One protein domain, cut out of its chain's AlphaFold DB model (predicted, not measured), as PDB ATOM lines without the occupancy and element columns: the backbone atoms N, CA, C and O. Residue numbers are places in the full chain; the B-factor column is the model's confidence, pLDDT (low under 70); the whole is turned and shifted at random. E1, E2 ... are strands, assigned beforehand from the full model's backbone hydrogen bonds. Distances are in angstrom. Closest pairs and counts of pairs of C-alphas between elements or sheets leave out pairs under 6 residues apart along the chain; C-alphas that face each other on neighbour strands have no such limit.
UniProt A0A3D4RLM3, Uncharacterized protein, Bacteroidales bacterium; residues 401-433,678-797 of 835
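Overview. This is residues 401 to 433 and 678 to 797 of the 835 residues of an uncharacterized protein of Bacteroidales bacterium (UniProt A0A3D4RLM3). Two four-stranded antiparallel sheets, E1-E10-E9-E8 and E4-E5-E6-E7, form a sandwich with their strands nearly aligned. A small hairpin of two strands, E2 and E3, crosses the other face of the sheet E4-E5-E6-E7, making a stack of sheets, face to face in turn. The printed part has 153 residues with no named helix and ten named strands, E1 to E10 in order; the class is all strand, though under half of the residues, 69, are in named elements. The whole is compact, with a radius of gyration of the C-alphas of 14.9 A, and elongated, spanning 49 by 30 by 28 A.

Arrangement. E1, residues 415 to 423, bends by 62 degrees at residue 420 and is an edge strand, antiparallel to its neighbour E10, residues 783 to 790; N 417 and O 788 are within hydrogen-bond range at 2.9 A. E2, residues 682 to 686, and E3, residues 689 to 692, form a hairpin, with N 683 and O 691 at 3.0 A. E4, residues 700 to 705, E5, residues 708 to 716, E6, residues 725 to 730, and E7, residues 742 to 747, form a meander, each strand the antiparallel neighbour of the one before; N 703 and O 710 are 2.9 A apart, N 713 and O 727 3.0 A, and N 728 and O 745 2.8 A. The strands of this sheet stand at 80 degrees to those of the sheet E2-E3, and the closest C-alphas of E2 and E7, those of Asn 685 and Trp 745, are 5.2 A apart. E8, residues 762 to 769, E9, residues 772 to 779, and E10 form a second meander, with N 765 and O 776 at 2.8 A and N 775 and O 787 at 2.8 A. The two four-stranded sheets are strongly twisted and face to face, their strands at 16 degrees; the closest C-alphas of E4 and E8, those of Leu 700 and Pro 764, are 5.9 A apart.

Along the chain. E1 begins at C-alpha 415 (54.195, 59.619, 27.725) and spans 22.3 A. E5 spans 25.2 A, E8 23.6 A and E9 23.0 A. E10 spans 23.1 A and ends at C-alpha 790 (54.454, 63.299, 31.344).

Size, cuts and confidence. The C-alphas farthest apart, those of Ser 756 and Val 797, are 49.7 A apart. Residues 434 to 677 are cut out, with 37.4 A between C-alphas 433 and 678. The links E6 to E7 and E7 to E8 are long. The mean pLDDT of the printed part is 92.0; residues 795 to 797 are under 70.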
ATOM      1  N   ASP A 401      54.111  46.760  34.930       93.06
ATOM      2  CA  ASP A 401      53.404  46.557  33.668       93.06
ATOM      3  C   ASP A 401      54.434  46.635  32.538       93.06
ATOM      4  O   ASP A 401      55.104  47.648  32.347       93.06
ATOM      5  N   THR A 402      54.610  45.518  31.841       87.88
ATOM      6  CA  THR A 402      55.612  45.345  30.789       87.88
ATOM      7  C   THR A 402      55.184  45.949  29.456       87.88
ATOM      8  O   THR A 402      55.980  45.951  28.517       87.88
ATOM      9  N   TYR A 403      53.942  46.429  29.339       93.88
ATOM     10  CA  TYR A 403      53.477  47.068  28.118       93.88
ATOM     11  C   TYR A 403      54.204  48.392  27.872       93.88
ATOM     12  O   TYR A 403      54.288  49.257  28.743       93.88
ATOM     13  N   ASN A 404      54.710  48.562  26.652       92.88
ATOM     14  CA  ASN A 404      55.337  49.804  26.229       92.88
ATOM     15  C   ASN A 404      54.273  50.749  25.664       92.88
ATOM     16  O   ASN A 404      53.869  50.617  24.507       92.88
ATOM     17  N   TYR A 405      53.811  51.692  26.482       95.75
ATOM     18  CA  TYR A 405      52.800  52.659  26.071       95.75
ATOM     19  C   TYR A 405      53.355  53.603  24.996       95.75
ATOM     20  O   TYR A 405      54.341  54.302  25.245       95.75
ATOM     21  N   PRO A 406      52.735  53.664  23.802       95.25
ATOM     22  CA  PRO A 406      53.230  54.520  22.732       95.25
ATOM     23  C   PRO A 406      53.080  55.989  23.122       95.25
ATOM     24  O   PRO A 406      52.037  56.382  23.650       95.25
ATOM     25  N   ALA A 407      54.099  56.801  22.837       96.69
ATOM     26  CA  ALA A 407      54.020  58.247  23.020       96.69
ATOM     27  C   ALA A 407      52.892  58.841  22.156       96.69
ATOM     28  O   ALA A 407      52.637  58.377  21.042       96.69
ATOM     29  N   ARG A 408      52.216  59.873  22.668       95.31
ATOM     30  CA  ARG A 408      51.108  60.564  21.988       95.31
ATOM     31  C   ARG A 408      51.420  62.043  21.781       95.31
ATOM     32  O   ARG A 408      52.313  62.594  22.420       95.31
ATOM     33  N   GLY A 409      50.627  62.686  20.925       91.44
ATOM     34  CA  GLY A 409      50.834  64.069  20.487       91.44
ATOM     35  C   GLY A 409      51.661  64.141  19.203       91.44
ATOM     36  O   GLY A 409      52.274  63.152  18.804       91.44
ATOM     37  N   GLU A 410      51.655  65.297  18.541       87.69
ATOM     38  CA  GLU A 410      52.304  65.476  17.231       87.69
ATOM     39  C   GLU A 410      53.812  65.190  17.277       87.69
ATOM     40  O   GLU A 410      54.377  64.704  16.299       87.69
ATOM     41  N   ASN A 411      54.448  65.444  18.423       89.50
ATOM     42  CA  ASN A 411      55.886  65.285  18.632       89.50
ATOM     43  C   ASN A 411      56.217  64.303  19.770       89.50
ATOM     44  O   ASN A 411      57.329  64.328  20.295       89.50
ATOM     45  N   GLY A 412      55.264  63.456  20.178       91.94
ATOM     46  CA  GLY A 412      55.451  62.541  21.311       91.94
ATOM     47  C   GLY A 412      55.544  63.256  22.664       91.94
ATOM     48  O   GLY A 412      56.205  62.771  23.577       91.94
ATOM     49  N   GLU A 413      54.910  64.422  22.786       93.62
ATOM     50  CA  GLU A 413      54.885  65.241  24.004       93.62
ATOM     51  C   GLU A 413      54.195  64.592  25.216       93.62
ATOM     52  O   GLU A 413      54.357  65.090  26.330       93.62
ATOM     53  N   TYR A 414      53.435  63.511  25.010       97.38
ATOM     54  CA  TYR A 414      52.768  62.774  26.077       97.38
ATOM     55  C   TYR A 414      53.325  61.361  26.209       97.38
ATOM     56  O   TYR A 414      53.300  60.590  25.245       97.38
ATOM     57  N   THR A 415      53.734  60.981  27.418       97.88
ATOM     58  CA  THR A 415      54.195  59.619  27.725       97.88
ATOM     59  C   THR A 415      53.524  59.073  28.977       97.88
ATOM     60  O   THR A 415      53.141  59.831  29.870       97.88
ATOM     61  N   LEU A 416      53.398  57.747  29.044       98.25
ATOM     62  CA  LEU A 416      52.898  57.016  30.202       98.25
ATOM     63  C   LEU A 416      53.862  55.866  30.515       98.25
ATOM     64  O   LEU A 416      54.177  55.070  29.638       98.25
ATOM     65  N   GLU A 417      54.326  55.761  31.756       97.00
ATOM     66  CA  GLU A 417      55.215  54.681  32.197       97.00
ATOM     67  C   GLU A 417      54.710  54.080  33.508       97.00
ATOM     68  O   GLU A 417      54.384  54.808  34.444       97.00
ATOM     69  N   ASN A 418      54.689  52.752  33.619       97.19
ATOM     70  CA  ASN A 418      54.480  52.111  34.911       97.19
ATOM     71  C   ASN A 418      55.737  52.226  35.793       97.19
ATOM     72  O   ASN A 418      56.827  51.794  35.406       97.19
ATOM     73  N   LYS A 419      55.572  52.764  37.008       95.25
ATOM     74  CA  LYS A 419      56.624  52.739  38.035       95.25
ATOM     75  C   LYS A 419      56.698  51.351  38.660       95.25
ATOM     76  O   LYS A 419      57.759  50.733  38.652       95.25
ATOM     77  N   TRP A 420      55.559  50.886  39.162       95.69
ATOM     78  CA  TRP A 420      55.397  49.580  39.783       95.69
ATOM     79  C   TRP A 420      53.917  49.170  39.832       95.69
ATOM     80  O   TRP A 420      53.016  50.002  39.678       95.69
ATOM     81  N   ILE A 421      53.661  47.880  40.044       97.19
ATOM     82  CA  ILE A 421      52.328  47.299  40.198       97.19
ATOM     83  C   ILE A 421      52.343  46.085  41.137       97.19
ATOM     84  O   ILE A 421      53.161  45.167  40.998       97.19
ATOM     85  N   TYR A 422      51.377  46.068  42.053       95.69
ATOM     86  CA  TYR A 422      50.931  44.888  42.784       95.69
ATOM     87  C   TYR A 422      49.547  44.507  42.287       95.69
ATOM     88  O   TYR A 422      48.603  45.280  42.437       95.69
ATOM     89  N   SER A 423      49.401  43.334  41.677       96.25
ATOM     90  CA  SER A 423      48.105  42.906  41.162       96.25
ATOM     91  C   SER A 423      47.886  41.400  41.246       96.25
ATOM     92  O   SER A 423      48.826  40.602  41.250       96.25
ATOM     93  N   MET A 424      46.617  40.999  41.325       94.50
ATOM     94  CA  MET A 424      46.221  39.592  41.257       94.50
ATOM     95  C   MET A 424      46.638  38.992  39.918       94.50
ATOM     96  O   MET A 424      47.101  37.856  39.873       94.50
ATOM     97  N   LYS A 425      46.556  39.776  38.835       94.81
ATOM     98  CA  LYS A 425      46.990  39.365  37.497       94.81
ATOM     99  C   LYS A 425      48.484  39.034  37.440       94.81
ATOM    100  O   LYS A 425      48.863  38.095  36.747       94.81
ATOM    101  N   LYS A 426      49.317  39.778  38.173       89.31
ATOM    102  CA  LYS A 426      50.763  39.538  38.281       89.31
ATOM    103  C   LYS A 426      51.136  38.527  39.375       89.31
ATOM    104  O   LYS A 426      52.307  38.186  39.502       89.31
ATOM    105  N   GLY A 427      50.167  38.042  40.156       88.25
ATOM    106  CA  GLY A 427      50.385  37.062  41.225       88.25
ATOM    107  C   GLY A 427      51.128  37.606  42.450       88.25
ATOM    108  O   GLY A 427      51.492  36.824  43.318       88.25
ATOM    109  N   ASN A 428      51.341  38.924  42.544       88.62
ATOM    110  CA  ASN A 428      52.107  39.553  43.624       88.62
ATOM    111  C   ASN A 428      51.246  40.368  44.606       88.62
ATOM    112  O   ASN A 428      51.785  40.978  45.522       88.62
ATOM    113  N   PHE A 429      49.917  40.394  44.451       90.75
ATOM    114  CA  PHE A 429      49.048  41.191  45.324       90.75
ATOM    115  C   PHE A 429      48.719  40.536  46.666       90.75
ATOM    116  O   PHE A 429      48.718  41.243  47.661       90.75
ATOM    117  N   THR A 430      48.445  39.227  46.736       85.38
ATOM    118  CA  THR A 430      47.908  38.573  47.955       85.38
ATOM    119  C   THR A 430      48.740  38.820  49.216       85.38
ATOM    120  O   THR A 430      48.180  39.095  50.271       85.38
ATOM    121  N   GLU A 431      50.064  38.780  49.104       78.44
ATOM    122  CA  GLU A 431      50.987  39.012  50.227       78.44
ATOM    123  C   GLU A 431      51.246  40.502  50.488       78.44
ATOM    124  O   GLU A 431      51.700  40.884  51.563       78.44
ATOM    125  N   ASN A 432      50.935  41.353  49.507       85.38
ATOM    126  CA  ASN A 432      51.156  42.795  49.544       85.38
ATOM    127  C   ASN A 432      49.852  43.585  49.671       85.38
ATOM    128  O   ASN A 432      49.850  44.799  49.475       85.38
ATOM    129  N   ARG A 433      48.729  42.929  49.980       88.31
ATOM    130  CA  ARG A 433      47.450  43.616  50.182       88.31
ATOM    131  C   ARG A 433      47.602  44.666  51.285       88.31
ATOM    132  O   ARG A 433      48.300  44.391  52.266       88.31
ATOM    133  N   PRO A 678      33.424  61.357  21.563       91.94
ATOM    134  CA  PRO A 678      33.580  60.969  20.156       91.94
ATOM    135  C   PRO A 678      33.860  59.483  19.931       91.94
ATOM    136  O   PRO A 678      33.442  58.910  18.924       91.94
ATOM    137  N   THR A 679      34.571  58.843  20.861       92.00
ATOM    138  CA  THR A 679      34.878  57.409  20.797       92.00
ATOM    139  C   THR A 679      33.900  56.552  21.600       92.00
ATOM    140  O   THR A 679      34.064  55.329  21.674       92.00
ATOM    141  N   GLY A 680      32.865  57.170  22.178       91.12
ATOM    142  CA  GLY A 680      31.940  56.555  23.120       91.12
ATOM    143  C   GLY A 680      32.696  55.858  24.248       91.12
ATOM    144  O   GLY A 680      33.623  56.399  24.842       91.12
ATOM    145  N   LEU A 681      32.347  54.597  24.488       93.69
ATOM    146  CA  LEU A 681      32.951  53.762  25.525       93.69
ATOM    147  C   LEU A 681      34.252  53.071  25.082       93.69
ATOM    148  O   LEU A 681      34.599  52.044  25.650       93.69
ATOM    149  N   LYS A 682      34.959  53.546  24.049       94.12
ATOM    150  CA  LYS A 682      36.165  52.870  23.532       94.12
ATOM    151  C   LYS A 682      37.427  53.705  23.706       94.12
ATOM    152  O   LYS A 682      37.456  54.888  23.362       94.12
ATOM    153  N   VAL A 683      38.491  53.039  24.149       94.75
ATOM    154  CA  VAL A 683      39.866  53.552  24.246       94.75
ATOM    155  C   VAL A 683      40.808  52.514  23.652       94.75
ATOM    156  O   VAL A 683      40.561  51.317  23.774       94.75
ATOM    157  N   ALA A 684      41.888  52.945  23.004       94.38
ATOM    158  CA  ALA A 684      42.848  52.032  22.398       94.38
ATOM    159  C   ALA A 684      44.288  52.478  22.648       94.38
ATOM    160  O   ALA A 684      44.614  53.656  22.484       94.38
ATOM    161  N   ASN A 685      45.156  51.529  22.998       94.44
ATOM    162  CA  ASN A 685      46.590  51.781  23.115       94.44
ATOM    163  C   ASN A 685      47.257  51.766  21.733       94.44
ATOM    164  O   ASN A 685      48.044  52.660  21.441       94.44
ATOM    165  N   ASN A 686      46.876  50.812  20.877       88.75
ATOM    166  CA  ASN A 686      47.318  50.630  19.492       88.75
ATOM    167  C   ASN A 686      46.189  50.000  18.653       88.75
ATOM    168  O   ASN A 686      45.126  49.663  19.177       88.75
ATOM    169  N   GLU A 687      46.408  49.822  17.346       79.56
ATOM    170  CA  GLU A 687      45.493  49.050  16.496       79.56
ATOM    171  C   GLU A 687      45.356  47.612  17.031       79.56
ATOM    172  O   GLU A 687      46.346  46.907  17.197       79.56
ATOM    173  N   GLY A 688      44.125  47.191  17.341       76.00
ATOM    174  CA  GLY A 688      43.829  45.875  17.929       76.00
ATOM    175  C   GLY A 688      43.883  45.814  19.463       76.00
ATOM    176  O   GLY A 688      43.207  44.970  20.047       76.00
ATOM    177  N   ASP A 689      44.574  46.749  20.118       85.44
ATOM    178  CA  ASP A 689      44.621  46.866  21.579       85.44
ATOM    179  C   ASP A 689      43.523  47.829  22.037       85.44
ATOM    180  O   ASP A 689      43.763  49.028  22.198       85.44
ATOM    181  N   THR A 690      42.301  47.320  22.204       89.62
ATOM    182  CA  THR A 690      41.136  48.131  22.585       89.62
ATOM    183  C   THR A 690      40.577  47.729  23.941       89.62
ATOM    184  O   THR A 690      40.347  46.550  24.193       89.62
ATOM    185  N   CYS A 691      40.250  48.722  24.757       95.19
ATOM    186  CA  CYS A 691      39.464  48.600  25.973       95.19
ATOM    187  C   CYS A 691      38.079  49.208  25.723       95.19
ATOM    188  O   CYS A 691      37.966  50.334  25.230       95.19
ATOM    189  N   THR A 692      37.023  48.462  26.052       95.69
ATOM    190  CA  THR A 692      35.650  48.987  26.052       95.69
ATOM    191  C   THR A 692      35.200  49.168  27.491       95.69
ATOM    192  O   THR A 692      35.165  48.196  28.241       95.69
ATOM    193  N   LEU A 693      34.873  50.405  27.857       94.69
ATOM    194  CA  LEU A 693      34.418  50.763  29.189       94.69
ATOM    195  C   LEU A 693      33.135  49.998  29.526       94.69
ATOM    196  O   LEU A 693      32.250  49.857  28.677       94.69
ATOM    197  N   ASN A 694      33.016  49.525  30.767       93.94
ATOM    198  CA  ASN A 694      31.795  48.898  31.263       93.94
ATOM    199  C   ASN A 694      31.443  49.363  32.683       93.94
ATOM    200  O   ASN A 694      32.306  49.788  33.443       93.94
ATOM    201  N   GLN A 695      30.157  49.279  33.025       92.06
ATOM    202  CA  GLN A 695      29.627  49.744  34.312       92.06
ATOM    203  C   GLN A 695      30.166  48.935  35.502       92.06
ATOM    204  O   GLN A 695      30.576  47.776  35.368       92.06
ATOM    205  N   GLY A 696      30.090  49.520  36.697       84.75
ATOM    206  CA  GLY A 696      30.384  48.835  37.958       84.75
ATOM    207  C   GLY A 696      31.859  48.709  38.306       84.75
ATOM    208  O   GLY A 696      32.248  47.800  39.044       84.75
ATOM    209  N   HIS A 697      32.658  49.641  37.797       79.62
ATOM    210  CA  HIS A 697      33.948  50.006  38.356       79.62
ATOM    211  C   HIS A 697      33.913  51.512  38.590       79.62
ATOM    212  O   HIS A 697      33.762  52.253  37.629       79.62
ATOM    213  N   ASN A 698      33.962  51.937  39.851       84.88
ATOM    214  CA  ASN A 698      33.618  53.302  40.234       84.88
ATOM    215  C   ASN A 698      34.850  54.100  40.662       84.88
ATOM    216  O   ASN A 698      35.494  53.791  41.666       84.88
ATOM    217  N   GLY A 699      35.152  55.160  39.916       89.56
ATOM    218  CA  GLY A 699      36.133  56.149  40.347       89.56
ATOM    219  C   GLY A 699      36.759  56.946  39.221       89.56
ATOM    220  O   GLY A 699      37.052  56.422  38.147       89.56
ATOM    221  N   LEU A 700      36.997  58.227  39.488       94.44
ATOM    222  CA  LEU A 700      37.617  59.151  38.549       94.44
ATOM    223  C   LEU A 700      38.377  60.258  39.273       94.44
ATOM    224  O   LEU A 700      38.147  60.522  40.452       94.44
ATOM    225  N   VAL A 701      39.262  60.919  38.539       94.19
ATOM    226  CA  VAL A 701      39.948  62.130  38.978       94.19
ATOM    227  C   VAL A 701      40.314  62.984  37.769       94.19
ATOM    228  O   VAL A 701      40.898  62.504  36.792       94.19
ATOM    229  N   GLU A 702      39.965  64.264  37.840       94.31
ATOM    230  CA  GLU A 702      40.463  65.277  36.917       94.31
ATOM    231  C   GLU A 702      41.795  65.834  37.414       94.31
ATOM    232  O   GLU A 702      42.008  65.995  38.615       94.31
ATOM    233  N   PHE A 703      42.689  66.177  36.494       94.44
ATOM    234  CA  PHE A 703      43.947  66.832  36.835       94.44
ATOM    235  C   PHE A 703      44.440  67.710  35.685       94.44
ATOM    236  O   PHE A 703      44.007  67.583  34.538       94.44
ATOM    237  N   GLN A 704      45.356  68.620  36.000       91.56
ATOM    238  CA  GLN A 704      45.941  69.552  35.042       91.56
ATOM    239  C   GLN A 704      47.456  69.368  35.005       91.56
ATOM    240  O   GLN A 704      48.091  69.289  36.052       91.56
ATOM    241  N   VAL A 705      48.040  69.338  33.806       89.31
ATOM    242  CA  VAL A 705      49.494  69.348  33.597       89.31
ATOM    243  C   VAL A 705      49.826  70.464  32.619       89.31
ATOM    244  O   VAL A 705      49.340  70.472  31.489       89.31
ATOM    245  N   GLY A 706      50.645  71.421  33.055       85.00
ATOM    246  CA  GLY A 706      50.842  72.655  32.297       85.00
ATOM    247  C   GLY A 706      49.517  73.399  32.102       85.00
ATOM    248  O   GLY A 706      48.793  73.633  33.066       85.00
ATOM    249  N   ASP A 707      49.186  73.727  30.855       85.00
ATOM    250  CA  ASP A 707      47.942  74.419  30.484       85.00
ATOM    251  C   ASP A 707      46.849  73.445  29.978       85.00
ATOM    252  O   ASP A 707      45.857  73.869  29.390       85.00
ATOM    253  N   GLU A 708      47.041  72.131  30.158       92.56
ATOM    254  CA  GLU A 708      46.180  71.086  29.591       92.56
ATOM    255  C   GLU A 708      45.497  70.243  30.675       92.56
ATOM    256  O   GLU A 708      46.065  69.979  31.736       92.56
ATOM    257  N   TYR A 709      44.271  69.800  30.385       94.88
ATOM    258  CA  TYR A 709      43.372  69.151  31.340       94.88
ATOM    259  C   TYR A 709      43.121  67.692  30.958       94.88
ATOM    260  O   TYR A 709      42.949  67.359  29.783       94.88
ATOM    261  N   PHE A 710      43.067  66.827  31.962       97.38
ATOM    262  CA  PHE A 710      43.027  65.379  31.798       97.38
ATOM    263  C   PHE A 710      42.059  64.729  32.791       97.38
ATOM    264  O   PHE A 710      41.758  65.294  33.843       97.38
ATOM    265  N   LEU A 711      41.616  63.517  32.463       96.19
ATOM    266  CA  LEU A 711      40.739  62.678  33.281       96.19
ATOM    267  C   LEU A 711      41.299  61.256  33.324       96.19
ATOM    268  O   LEU A 711      41.482  60.644  32.272       96.19
ATOM    269  N   VAL A 712      41.531  60.710  34.520       97.75
ATOM    270  CA  VAL A 712      41.698  59.260  34.719       97.75
ATOM    271  C   VAL A 712      40.435  58.712  35.354       97.75
ATOM    272  O   VAL A 712      39.934  59.287  36.315       97.75
ATOM    273  N   MET A 713      39.951  57.577  34.866       95.50
ATOM    274  CA  MET A 713      38.814  56.875  35.458       95.50
ATOM    275  C   MET A 713      38.993  55.362  35.429       95.50
ATOM    276  O   MET A 713      39.750  54.832  34.612       95.50
ATOM    277  N   ALA A 714      38.271  54.663  36.295       94.94
ATOM    278  CA  ALA A 714      38.085  53.226  36.200       94.94
ATOM    279  C   ALA A 714      37.390  52.889  34.870       94.94
ATOM    280  O   ALA A 714      36.330  53.419  34.566       94.94
ATOM    281  N   ALA A 715      37.998  52.035  34.047       95.44
ATOM    282  CA  ALA A 715      37.498  51.723  32.709       95.44
ATOM    283  C   ALA A 715      36.709  50.416  32.681       95.44
ATOM    284  O   ALA A 715      35.620  50.361  32.114       95.44
ATOM    285  N   THR A 716      37.259  49.360  33.276       95.44
ATOM    286  CA  THR A 716      36.656  48.027  33.243       95.44
ATOM    287  C   THR A 716      36.607  47.400  34.614       95.44
ATOM    288  O   THR A 716      37.585  47.457  35.346       95.44
ATOM    289  N   ASN A 717      35.502  46.741  34.951       93.50
ATOM    290  CA  ASN A 717      35.398  45.939  36.170       93.50
ATOM    291  C   ASN A 717      36.038  44.539  35.983       93.50
ATOM    292  O   ASN A 717      36.785  44.288  35.036       93.50
ATOM    293  N   THR A 718      35.707  43.582  36.858       92.56
ATOM    294  CA  THR A 718      36.227  42.202  36.793       92.56
ATOM    295  C   THR A 718      35.656  41.359  35.646       92.56
ATOM    296  O   THR A 718      36.023  40.199  35.518       92.56
ATOM    297  N   THR A 719      34.729  41.883  34.839       92.88
ATOM    298  CA  THR A 719      34.157  41.206  33.659       92.88
ATOM    299  C   THR A 719      34.565  41.861  32.342       92.88
ATOM    300  O   THR A 719      34.586  41.180  31.319       92.88
ATOM    301  N   GLY A 720      34.914  43.153  32.356       93.19
ATOM    302  CA  GLY A 720      35.447  43.855  31.187       93.19
ATOM    303  C   GLY A 720      36.833  43.343  30.785       93.19
ATOM    304  O   GLY A 720      37.494  42.655  31.558       93.19
ATOM    305  N   THR A 721      37.281  43.654  29.568       93.44
ATOM    306  CA  THR A 721      38.597  43.235  29.058       93.44
ATOM    307  C   THR A 721      39.421  44.460  28.644       93.44
ATOM    308  O   THR A 721      38.936  45.238  27.818       93.44
ATOM    309  N   PRO A 722      40.652  44.624  29.169       95.19
ATOM    310  CA  PRO A 722      41.269  43.830  30.251       95.19
ATOM    311  C   PRO A 722      40.529  43.981  31.594       95.19
ATOM    312  O   PRO A 722      39.805  44.951  31.777       95.19
ATOM    313  N   HIS A 723      40.677  43.039  32.530       95.62
ATOM    314  CA  HIS A 723      39.941  43.061  33.807       95.62
ATOM    315  C   HIS A 723      40.510  44.091  34.789       95.62
ATOM    316  O   HIS A 723      41.712  44.085  35.056       95.62
ATOM    317  N   SER A 724      39.659  44.926  35.390       96.00
ATOM    318  CA  SER A 724      40.082  45.927  36.381       96.00
ATOM    319  C   SER A 724      41.170  46.867  35.849       96.00
ATOM    320  O   SER A 724      42.286  46.906  36.372       96.00
ATOM    321  N   ALA A 725      40.858  47.595  34.777       96.81
ATOM    322  CA  ALA A 725      41.736  48.603  34.185       96.81
ATOM    323  C   ALA A 725      41.149  50.016  34.298       96.81
ATOM    324  O   ALA A 725      39.988  50.203  34.667       96.81
ATOM    325  N   PHE A 726      41.973  51.003  33.968       98.06
ATOM    326  CA  PHE A 726      41.696  52.435  33.982       98.06
ATOM    327  C   PHE A 726      41.908  53.025  32.589       98.06
ATOM    328  O   PHE A 726      42.611  52.441  31.765       98.06
ATOM    329  N   ALA A 727      41.316  54.185  32.326       97.44
ATOM    330  CA  ALA A 727      41.475  54.931  31.086       97.44
ATOM    331  C   ALA A 727      41.862  56.381  31.376       97.44
ATOM    332  O   ALA A 727      41.329  56.996  32.297       97.44
ATOM    333  N   LEU A 728      42.784  56.911  30.572       98.00
ATOM    334  CA  LEU A 728      43.215  58.305  30.575       98.00
ATOM    335  C   LEU A 728      42.700  58.996  29.316       98.00
ATOM    336  O   LEU A 728      42.894  58.519  28.195       98.00
ATOM    337  N   TYR A 729      42.105  60.159  29.522       97.44
ATOM    338  CA  TYR A 729      41.608  61.040  28.487       97.44
ATOM    339  C   TYR A 729      42.199  62.441  28.637       97.44
ATOM    340  O   TYR A 729      42.543  62.876  29.736       97.44
ATOM    341  N   LYS A 730      42.279  63.154  27.516       96.88
ATOM    342  CA  LYS A 730      42.638  64.568  27.454       96.88
ATOM    343  C   LYS A 730      41.412  65.381  27.057       96.88
ATOM    344  O   LYS A 730      40.835  65.131  25.997       96.88
ATOM    345  N   PHE A 731      41.061  66.387  27.847       94.56
ATOM    346  CA  PHE A 731      40.092  67.395  27.433       94.56
ATOM    347  C   PHE A 731      40.722  68.362  26.430       94.56
ATOM    348  O   PHE A 731      41.921  68.645  26.470       94.56
ATOM    349  N   LYS A 732      39.903  68.899  25.526       92.88
ATOM    350  CA  LYS A 732      40.357  69.883  24.540       92.88
ATOM    351  C   LYS A 732      40.861  71.173  25.187       92.88
ATOM    352  O   LYS A 732      41.883  71.702  24.758       92.88
ATOM    353  N   ASP A 733      40.148  71.657  26.201       86.25
ATOM    354  CA  ASP A 733      40.426  72.908  26.901       86.25
ATOM    355  C   ASP A 733      39.761  72.932  28.296       86.25
ATOM    356  O   ASP A 733      39.220  71.927  28.765       86.25
ATOM    357  N   ALA A 734      39.815  74.088  28.965       84.88
ATOM    358  CA  ALA A 734      39.301  74.301  30.317       84.88
ATOM    359  C   ALA A 734      37.776  74.138  30.457       84.88
ATOM    360  O   ALA A 734      37.295  74.064  31.584       84.88
ATOM    361  N   SER A 735      37.016  74.075  29.353       82.94
ATOM    362  CA  SER A 735      35.582  73.750  29.404       82.94
ATOM    363  C   SER A 735      35.320  72.305  29.824       82.94
ATOM    364  O   SER A 735      34.209  71.999  30.245       82.94
ATOM    365  N   LYS A 736      36.329  71.425  29.702       86.19
ATOM    366  CA  LYS A 736      36.274  70.006  30.085       86.19
ATOM    367  C   LYS A 736      35.085  69.241  29.484       86.19
ATOM    368  O   LYS A 736      34.583  68.292  30.075       86.19
ATOM    369  N   SER A 737      34.648  69.624  28.283       89.81
ATOM    370  CA  SER A 737      33.564  68.914  27.603       89.81
ATOM    371  C   SER A 737      34.004  67.532  27.107       89.81
ATOM    372  O   SER A 737      35.077  67.367  26.516       89.81
ATOM    373  N   PHE A 738      33.126  66.546  27.285       93.19
ATOM    374  CA  PHE A 738      33.301  65.172  26.831       93.19
ATOM    375  C   PHE A 738      33.190  65.077  25.308       93.19
ATOM    376  O   PHE A 738      33.858  64.238  24.703       93.19
ATOM    377  N   ALA A 739      32.414  65.970  24.679       92.50
ATOM    378  CA  ALA A 739      32.179  66.005  23.234       92.50
ATOM    379  C   ALA A 739      33.443  66.227  22.391       92.50
ATOM    380  O   ALA A 739      33.494  65.817  21.236       92.50
ATOM    381  N   ASP A 740      34.470  66.836  22.978       89.69
ATOM    382  CA  ASP A 740      35.750  67.119  22.327       89.69
ATOM    383  C   ASP A 740      36.923  66.370  22.994       89.69
ATOM    384  O   ASP A 740      38.099  66.654  22.742       89.69
ATOM    385  N   MET A 741      36.624  65.416  23.878       93.62
ATOM    386  CA  MET A 741      37.634  64.701  24.643       93.62
ATOM    387  C   MET A 741      38.366  63.668  23.776       93.62
ATOM    388  O   MET A 741      37.766  62.923  23.001       93.62
ATOM    389  N   THR A 742      39.690  63.603  23.921       94.75
ATOM    390  CA  THR A 742      40.554  62.681  23.177       94.75
ATOM    391  C   THR A 742      40.976  61.510  24.067       94.75
ATOM    392  O   THR A 742      41.628  61.743  25.091       94.75
ATOM    393  N   PRO A 743      40.670  60.248  23.708       95.19
ATOM    394  CA  PRO A 743      41.184  59.096  24.439       95.19
ATOM    395  C   PRO A 743      42.702  58.999  24.285       95.19
ATOM    396  O   PRO A 743      43.239  59.078  23.177       95.19
ATOM    397  N   MET A 744      43.390  58.807  25.408       96.00
ATOM    398  CA  MET A 744      44.824  58.567  25.429       96.00
ATOM    399  C   MET A 744      45.077  57.070  25.587       96.00
ATOM    400  O   MET A 744      45.092  56.366  24.590       96.00
ATOM    401  N   TRP A 745      45.229  56.542  26.796       97.81
ATOM    402  CA  TRP A 745      45.576  55.131  27.013       97.81
ATOM    403  C   TRP A 745      44.582  54.444  27.941       97.81
ATOM    404  O   TRP A 745      43.909  55.108  28.724       97.81
ATOM    405  N   PHE A 746      44.552  53.112  27.900       97.56
ATOM    406  CA  PHE A 746      44.037  52.302  29.004       97.56
ATOM    407  C   PHE A 746      45.178  51.524  29.663       97.56
ATOM    408  O   PHE A 746      46.128  51.114  28.995       97.56
ATOM    409  N   PHE A 747      45.111  51.337  30.976       97.81
ATOM    410  CA  PHE A 747      46.191  50.746  31.763       97.81
ATOM    411  C   PHE A 747      45.676  50.194  33.105       97.81
ATOM    412  O   PHE A 747      44.729  50.748  33.659       97.81
ATOM    413  N   PRO A 748      46.268  49.121  33.665       97.31
ATOM    414  CA  PRO A 748      47.330  48.291  33.083       97.31
ATOM    415  C   PRO A 748      46.858  47.550  31.824       97.31
ATOM    416  O   PRO A 748      45.676  47.226  31.712       97.31
ATOM    417  N   ASN A 749      47.752  47.262  30.877       95.00
ATOM    418  CA  ASN A 749      47.362  46.657  29.594       95.00
ATOM    419  C   ASN A 749      46.745  45.255  29.760       95.00
ATOM    420  O   ASN A 749      45.808  44.891  29.057       95.00
ATOM    421  N   GLU A 750      47.246  44.476  30.721       94.00
ATOM    422  CA  GLU A 750      46.703  43.155  31.076       94.00
ATOM    423  C   GLU A 750      45.599  43.214  32.146       94.00
ATOM    424  O   GLU A 750      44.987  42.186  32.456       94.00
ATOM    425  N   GLY A 751      45.348  44.402  32.709       95.81
ATOM    426  CA  GLY A 751      44.449  44.605  33.840       95.81
ATOM    427  C   GLY A 751      45.060  44.248  35.200       95.81
ATOM    428  O   GLY A 751      46.156  43.688  35.293       95.81
ATOM    429  N   MET A 752      44.358  44.587  36.286       96.69
ATOM    430  CA  MET A 752      44.787  44.249  37.652       96.69
ATOM    431  C   MET A 752      44.334  42.854  38.102       96.69
ATOM    432  O   MET A 752      45.008  42.218  38.912       96.69
ATOM    433  N   GLY A 753      43.236  42.327  37.560       96.06
ATOM    434  CA  GLY A 753      42.733  41.000  37.918       96.06
ATOM    435  C   GLY A 753      41.218  40.879  37.808       96.06
ATOM    436  O   GLY A 753      40.520  41.856  37.567       96.06
ATOM    437  N   GLU A 754      40.716  39.658  37.981       95.81
ATOM    438  CA  GLU A 754      39.298  39.300  37.815       95.81
ATOM    439  C   GLU A 754      38.618  38.866  39.129       95.81
ATOM    440  O   GLU A 754      37.528  38.293  39.129       95.81
ATOM    441  N   THR A 755      39.241  39.145  40.279       94.56
ATOM    442  CA  THR A 755      38.711  38.769  41.596       94.56
ATOM    443  C   THR A 755      37.468  39.594  41.910       94.56
ATOM    444  O   THR A 755      37.549  40.765  42.282       94.56
ATOM    445  N   SER A 756      36.297  38.979  41.752       90.62
ATOM    446  CA  SER A 756      35.015  39.632  42.012       90.62
ATOM    447  C   SER A 756      34.871  40.039  43.480       90.62
ATOM    448  O   SER A 756      35.170  39.267  44.389       90.62
ATOM    449  N   ASN A 757      34.345  41.241  43.710       87.50
ATOM    450  CA  ASN A 757      34.007  41.753  45.033       87.50
ATOM    451  C   ASN A 757      32.708  42.575  44.967       87.50
ATOM    452  O   ASN A 757      32.328  43.069  43.908       87.50
ATOM    453  N   GLU A 758      31.995  42.670  46.088       84.56
ATOM    454  CA  GLU A 758      30.657  43.287  46.155       84.56
ATOM    455  C   GLU A 758      30.683  44.814  46.297       84.56
ATOM    456  O   GLU A 758      29.687  45.470  46.019       84.56
ATOM    457  N   TYR A 759      31.819  45.370  46.723       85.88
ATOM    458  CA  TYR A 759      31.987  46.789  47.031       85.88
ATOM    459  C   TYR A 759      32.677  47.574  45.901       85.88
ATOM    460  O   TYR A 759      32.812  48.782  46.010       85.88
ATOM    461  N   ARG A 760      33.104  46.897  44.823       82.75
ATOM    462  CA  ARG A 760      33.519  47.402  43.496       82.75
ATOM    463  C   ARG A 760      34.411  48.655  43.448       82.75
ATOM    464  O   ARG A 760      34.431  49.332  42.425       82.75
ATOM    465  N   THR A 761      35.201  48.907  44.489       88.62
ATOM    466  CA  THR A 761      36.094  50.070  44.587       88.62
ATOM    467  C   THR A 761      37.165  50.062  43.498       88.62
ATOM    468  O   THR A 761      37.969  49.125  43.442       88.62
ATOM    469  N   ALA A 762      37.241  51.142  42.715       93.75
ATOM    470  CA  ALA A 762      38.311  51.383  41.748       93.75
ATOM    471  C   ALA A 762      38.726  52.856  41.708       93.75
ATOM    472  O   ALA A 762      38.257  53.635  40.885       93.75
ATOM    473  N   VAL A 763      39.624  53.253  42.606       93.12
ATOM    474  CA  VAL A 763      39.922  54.667  42.852       93.12
ATOM    475  C   VAL A 763      41.258  55.049  42.216       93.12
ATOM    476  O   VAL A 763      42.295  54.505  42.615       93.12
ATOM    477  N   PRO A 764      41.267  55.984  41.251       96.56
ATOM    478  CA  PRO A 764      42.475  56.682  40.851       96.56
ATOM    479  C   PRO A 764      42.725  57.908  41.747       96.56
ATOM    480  O   PRO A 764      41.797  58.527  42.259       96.56
ATOM    481  N   SER A 765      43.986  58.293  41.905       96.62
ATOM    482  CA  SER A 765      44.400  59.564  42.509       96.62
ATOM    483  C   SER A 765      45.649  60.082  41.800       96.62
ATOM    484  O   SER A 765      46.407  59.292  41.236       96.62
ATOM    485  N   VAL A 766      45.858  61.398  41.767       96.75
ATOM    486  CA  VAL A 766      46.933  62.011  40.976       96.75
ATOM    487  C   VAL A 766      47.625  63.113  41.761       96.75
ATOM    488  O   VAL A 766      46.973  64.007  42.289       96.75
ATOM    489  N   GLU A 767      48.956  63.088  41.759       95.50
ATOM    490  CA  GLU A 767      49.790  64.204  42.210       95.50
ATOM    491  C   GLU A 767      50.560  64.786  41.030       95.50
ATOM    492  O   GLU A 767      51.245  64.059  40.305       95.50
ATOM    493  N   VAL A 768      50.476  66.102  40.842       93.44
ATOM    494  CA  VAL A 768      51.153  66.801  39.746       93.44
ATOM    495  C   VAL A 768      52.316  67.622  40.282       93.44
ATOM    496  O   VAL A 768      52.168  68.412  41.211       93.44
ATOM    497  N   LYS A 769      53.477  67.469  39.647       88.75
ATOM    498  CA  LYS A 769      54.660  68.296  39.860       88.75
ATOM    499  C   LYS A 769      55.230  68.718  38.510       88.75
ATOM    500  O   LYS A 769      55.671  67.885  37.720       88.75
ATOM    501  N   ASP A 770      55.236  70.024  38.261       88.00
ATOM    502  CA  ASP A 770      55.623  70.613  36.979       88.00
ATOM    503  C   ASP A 770      54.813  70.021  35.810       88.00
ATOM    504  O   ASP A 770      53.593  70.166  35.751       88.00
ATOM    505  N   ASN A 771      55.483  69.351  34.873       92.62
ATOM    506  CA  ASN A 771      54.864  68.702  33.722       92.62
ATOM    507  C   ASN A 771      54.710  67.182  33.889       92.62
ATOM    508  O   ASN A 771      54.524  66.469  32.902       92.62
ATOM    509  N   VAL A 772      54.839  66.680  35.117       94.75
ATOM    510  CA  VAL A 772      54.786  65.257  35.439       94.75
ATOM    511  C   VAL A 772      53.686  65.010  36.461       94.75
ATOM    512  O   VAL A 772      53.678  65.601  37.536       94.75
ATOM    513  N   ALA A 773      52.776  64.101  36.138       97.44
ATOM    514  CA  ALA A 773      51.779  63.586  37.057       97.44
ATOM    515  C   ALA A 773      52.160  62.164  37.484       97.44
ATOM    516  O   ALA A 773      52.464  61.318  36.640       97.44
ATOM    517  N   THR A 774      52.132  61.877  38.783       98.50
ATOM    518  CA  THR A 774      52.131  60.494  39.271       98.50
ATOM    519  C   THR A 774      50.686  60.070  39.485       98.50
ATOM    520  O   THR A 774      49.964  60.690  40.260       98.50
ATOM    521  N   ILE A 775      50.266  59.032  38.764       98.75
ATOM    522  CA  ILE A 775      48.921  58.461  38.815       98.75
ATOM    523  C   ILE A 775      48.978  57.217  39.695       98.75
ATOM    524  O   ILE A 775      49.690  56.262  39.387       98.75
ATOM    525  N   TYR A 776      48.202  57.224  40.764       98.62
ATOM    526  CA  TYR A 776      48.057  56.141  41.720       98.62
ATOM    527  C   TYR A 776      46.725  55.451  41.499       98.62
ATOM    528  O   TYR A 776      45.701  56.106  41.321       98.62
ATOM    529  N   LEU A 777      46.732  54.126  41.508       98.12
ATOM    530  CA  LEU A 777      45.562  53.318  41.202       98.12
ATOM    531  C   LEU A 777      45.323  52.326  42.331       98.12
ATOM    532  O   LEU A 777      46.271  51.697  42.796       98.12
ATOM    533  N   TYR A 778      44.061  52.121  42.694       97.44
ATOM    534  CA  TYR A 778      43.630  51.031  43.559       97.44
ATOM    535  C   TYR A 778      42.386  50.358  42.990       97.44
ATOM    536  O   TYR A 778      41.443  51.025  42.577       97.44
ATOM    537  N   THR A 779      42.361  49.031  43.000       96.06
ATOM    538  CA  THR A 779      41.161  48.230  42.783       96.06
ATOM    539  C   THR A 779      41.003  47.212  43.903       96.06
ATOM    540  O   THR A 779      41.879  46.367  44.118       96.06
ATOM    541  N   GLY A 780      39.846  47.248  44.567       94.19
ATOM    542  CA  GLY A 780      39.477  46.312  45.627       94.19
ATOM    543  C   GLY A 780      39.704  44.860  45.213       94.19
ATOM    544  O   GLY A 780      39.322  44.442  44.117       94.19
ATOM    545  N   GLU A 781      40.361  44.097  46.082       94.00
ATOM    546  CA  GLU A 781      40.768  42.698  45.878       94.00
ATOM    547  C   GLU A 781      41.675  42.393  44.674       94.00
ATOM    548  O   GLU A 781      42.087  41.242  44.530       94.00
ATOM    549  N   ASN A 782      42.018  43.369  43.827       95.69
ATOM    550  CA  ASN A 782      42.724  43.107  42.571       95.69
ATOM    551  C   ASN A 782      44.086  43.778  42.459       95.69
ATOM    552  O   ASN A 782      44.942  43.219  41.779       95.69
ATOM    553  N   GLY A 783      44.332  44.915  43.108       95.94
ATOM    554  CA  GLY A 783      45.671  45.495  43.084       95.94
ATOM    555  C   GLY A 783      45.755  46.980  43.374       95.94
ATOM    556  O   GLY A 783      44.749  47.664  43.524       95.94
ATOM    557  N   TYR A 784      46.987  47.471  43.415       97.88
ATOM    558  CA  TYR A 784      47.317  48.889  43.410       97.88
ATOM    559  C   TYR A 784      48.636  49.122  42.665       97.88
ATOM    560  O   TYR A 784      49.466  48.220  42.528       97.88
ATOM    561  N   ALA A 785      48.808  50.318  42.112       98.25
ATOM    562  CA  ALA A 785      49.928  50.634  41.230       98.25
ATOM    563  C   ALA A 785      50.237  52.133  41.205       98.25
ATOM    564  O   ALA A 785      49.373  52.950  41.526       98.25
ATOM    565  N   ALA A 786      51.429  52.479  40.712       98.50
ATOM    566  CA  ALA A 786      51.786  53.847  40.353       98.50
ATOM    567  C   ALA A 786      52.295  53.934  38.907       98.50
ATOM    568  O   ALA A 786      53.078  53.103  38.439       98.50
ATOM    569  N   TYR A 787      51.875  54.982  38.206       98.69
ATOM    570  CA  TYR A 787      52.278  55.327  36.847       98.69
ATOM    571  C   TYR A 787      52.787  56.766  36.806       98.69
ATOM    572  O   TYR A 787      52.395  57.603  37.612       98.69
ATOM    573  N   THR A 788      53.657  57.061  35.851       98.19
ATOM    574  CA  THR A 788      54.111  58.414  35.542       98.19
ATOM    575  C   THR A 788      53.510  58.826  34.216       98.19
ATOM    576  O   THR A 788      53.768  58.181  33.204       98.19
ATOM    577  N   PHE A 789      52.742  59.905  34.220       98.56
ATOM    578  CA  PHE A 789      52.316  60.599  33.018       98.56
ATOM    579  C   PHE A 789      53.157  61.865  32.854       98.56
ATOM    580  O   PHE A 789      53.250  62.674  33.775       98.56
ATOM    581  N   THR A 790      53.771  62.046  31.689       97.31
ATOM    582  CA  THR A 790      54.454  63.299  31.344       97.31
ATOM    583  C   THR A 790      53.632  64.026  30.298       97.31
ATOM    584  O   THR A 790      53.295  63.439  29.273       97.31
ATOM    585  N   GLY A 791      53.319  65.292  30.565       94.62
ATOM    586  CA  GLY A 791      52.641  66.184  29.633       94.62
ATOM    587  C   GLY A 791      53.515  67.354  29.194       94.62
ATOM    588  O   GLY A 791      54.720  67.424  29.479       94.62
ATOM    589  N   LYS A 792      52.885  68.315  28.512       90.56
ATOM    590  CA  LYS A 792      53.545  69.557  28.104       90.56
ATOM    591  C   LYS A 792      53.921  70.385  29.327       90.56
ATOM    592  O   LYS A 792      53.172  70.480  30.298       90.56
ATOM    593  N   LYS A 793      55.091  71.023  29.266       78.31
ATOM    594  CA  LYS A 793      55.423  72.091  30.212       78.31
ATOM    595  C   LYS A 793      54.470  73.256  29.993       78.31
ATOM    596  O   LYS A 793      54.159  73.566  28.845       78.31
ATOM    597  N   ALA A 794      54.064  73.902  31.085       70.75
ATOM    598  CA  ALA A 794      53.382  75.186  31.005       70.75
ATOM    599  C   ALA A 794      54.202  76.121  30.117       70.75
ATOM    600  O   ALA A 794      55.437  76.175  30.228       70.75
ATOM    601  N   THR A 795      53.530  76.841  29.228       63.00
ATOM    602  CA  THR A 795      54.222  77.848  28.435       63.00
ATOM    603  C   THR A 795      54.650  78.931  29.414       63.00
ATOM    604  O   THR A 795      53.804  79.601  30.001       63.00
ATOM    605  N   ALA A 796      55.954  79.082  29.661       45.16
ATOM    606  CA  ALA A 796      56.428  80.189  30.478       45.16
ATOM    607  C   ALA A 796      55.878  81.477  29.857       45.16
ATOM    608  O   ALA A 796      56.165  81.767  28.694       45.16
ATOM    609  N   VAL A 797      55.091  82.245  30.617       38.44
ATOM    610  CA  VAL A 797      54.869  83.652  30.290       38.44
ATOM    611  C   VAL A 797      56.265  84.247  30.218       38.44
ATOM    612  O   VAL A 797      56.961  84.348  31.228       38.44
TER     613      VAL A 797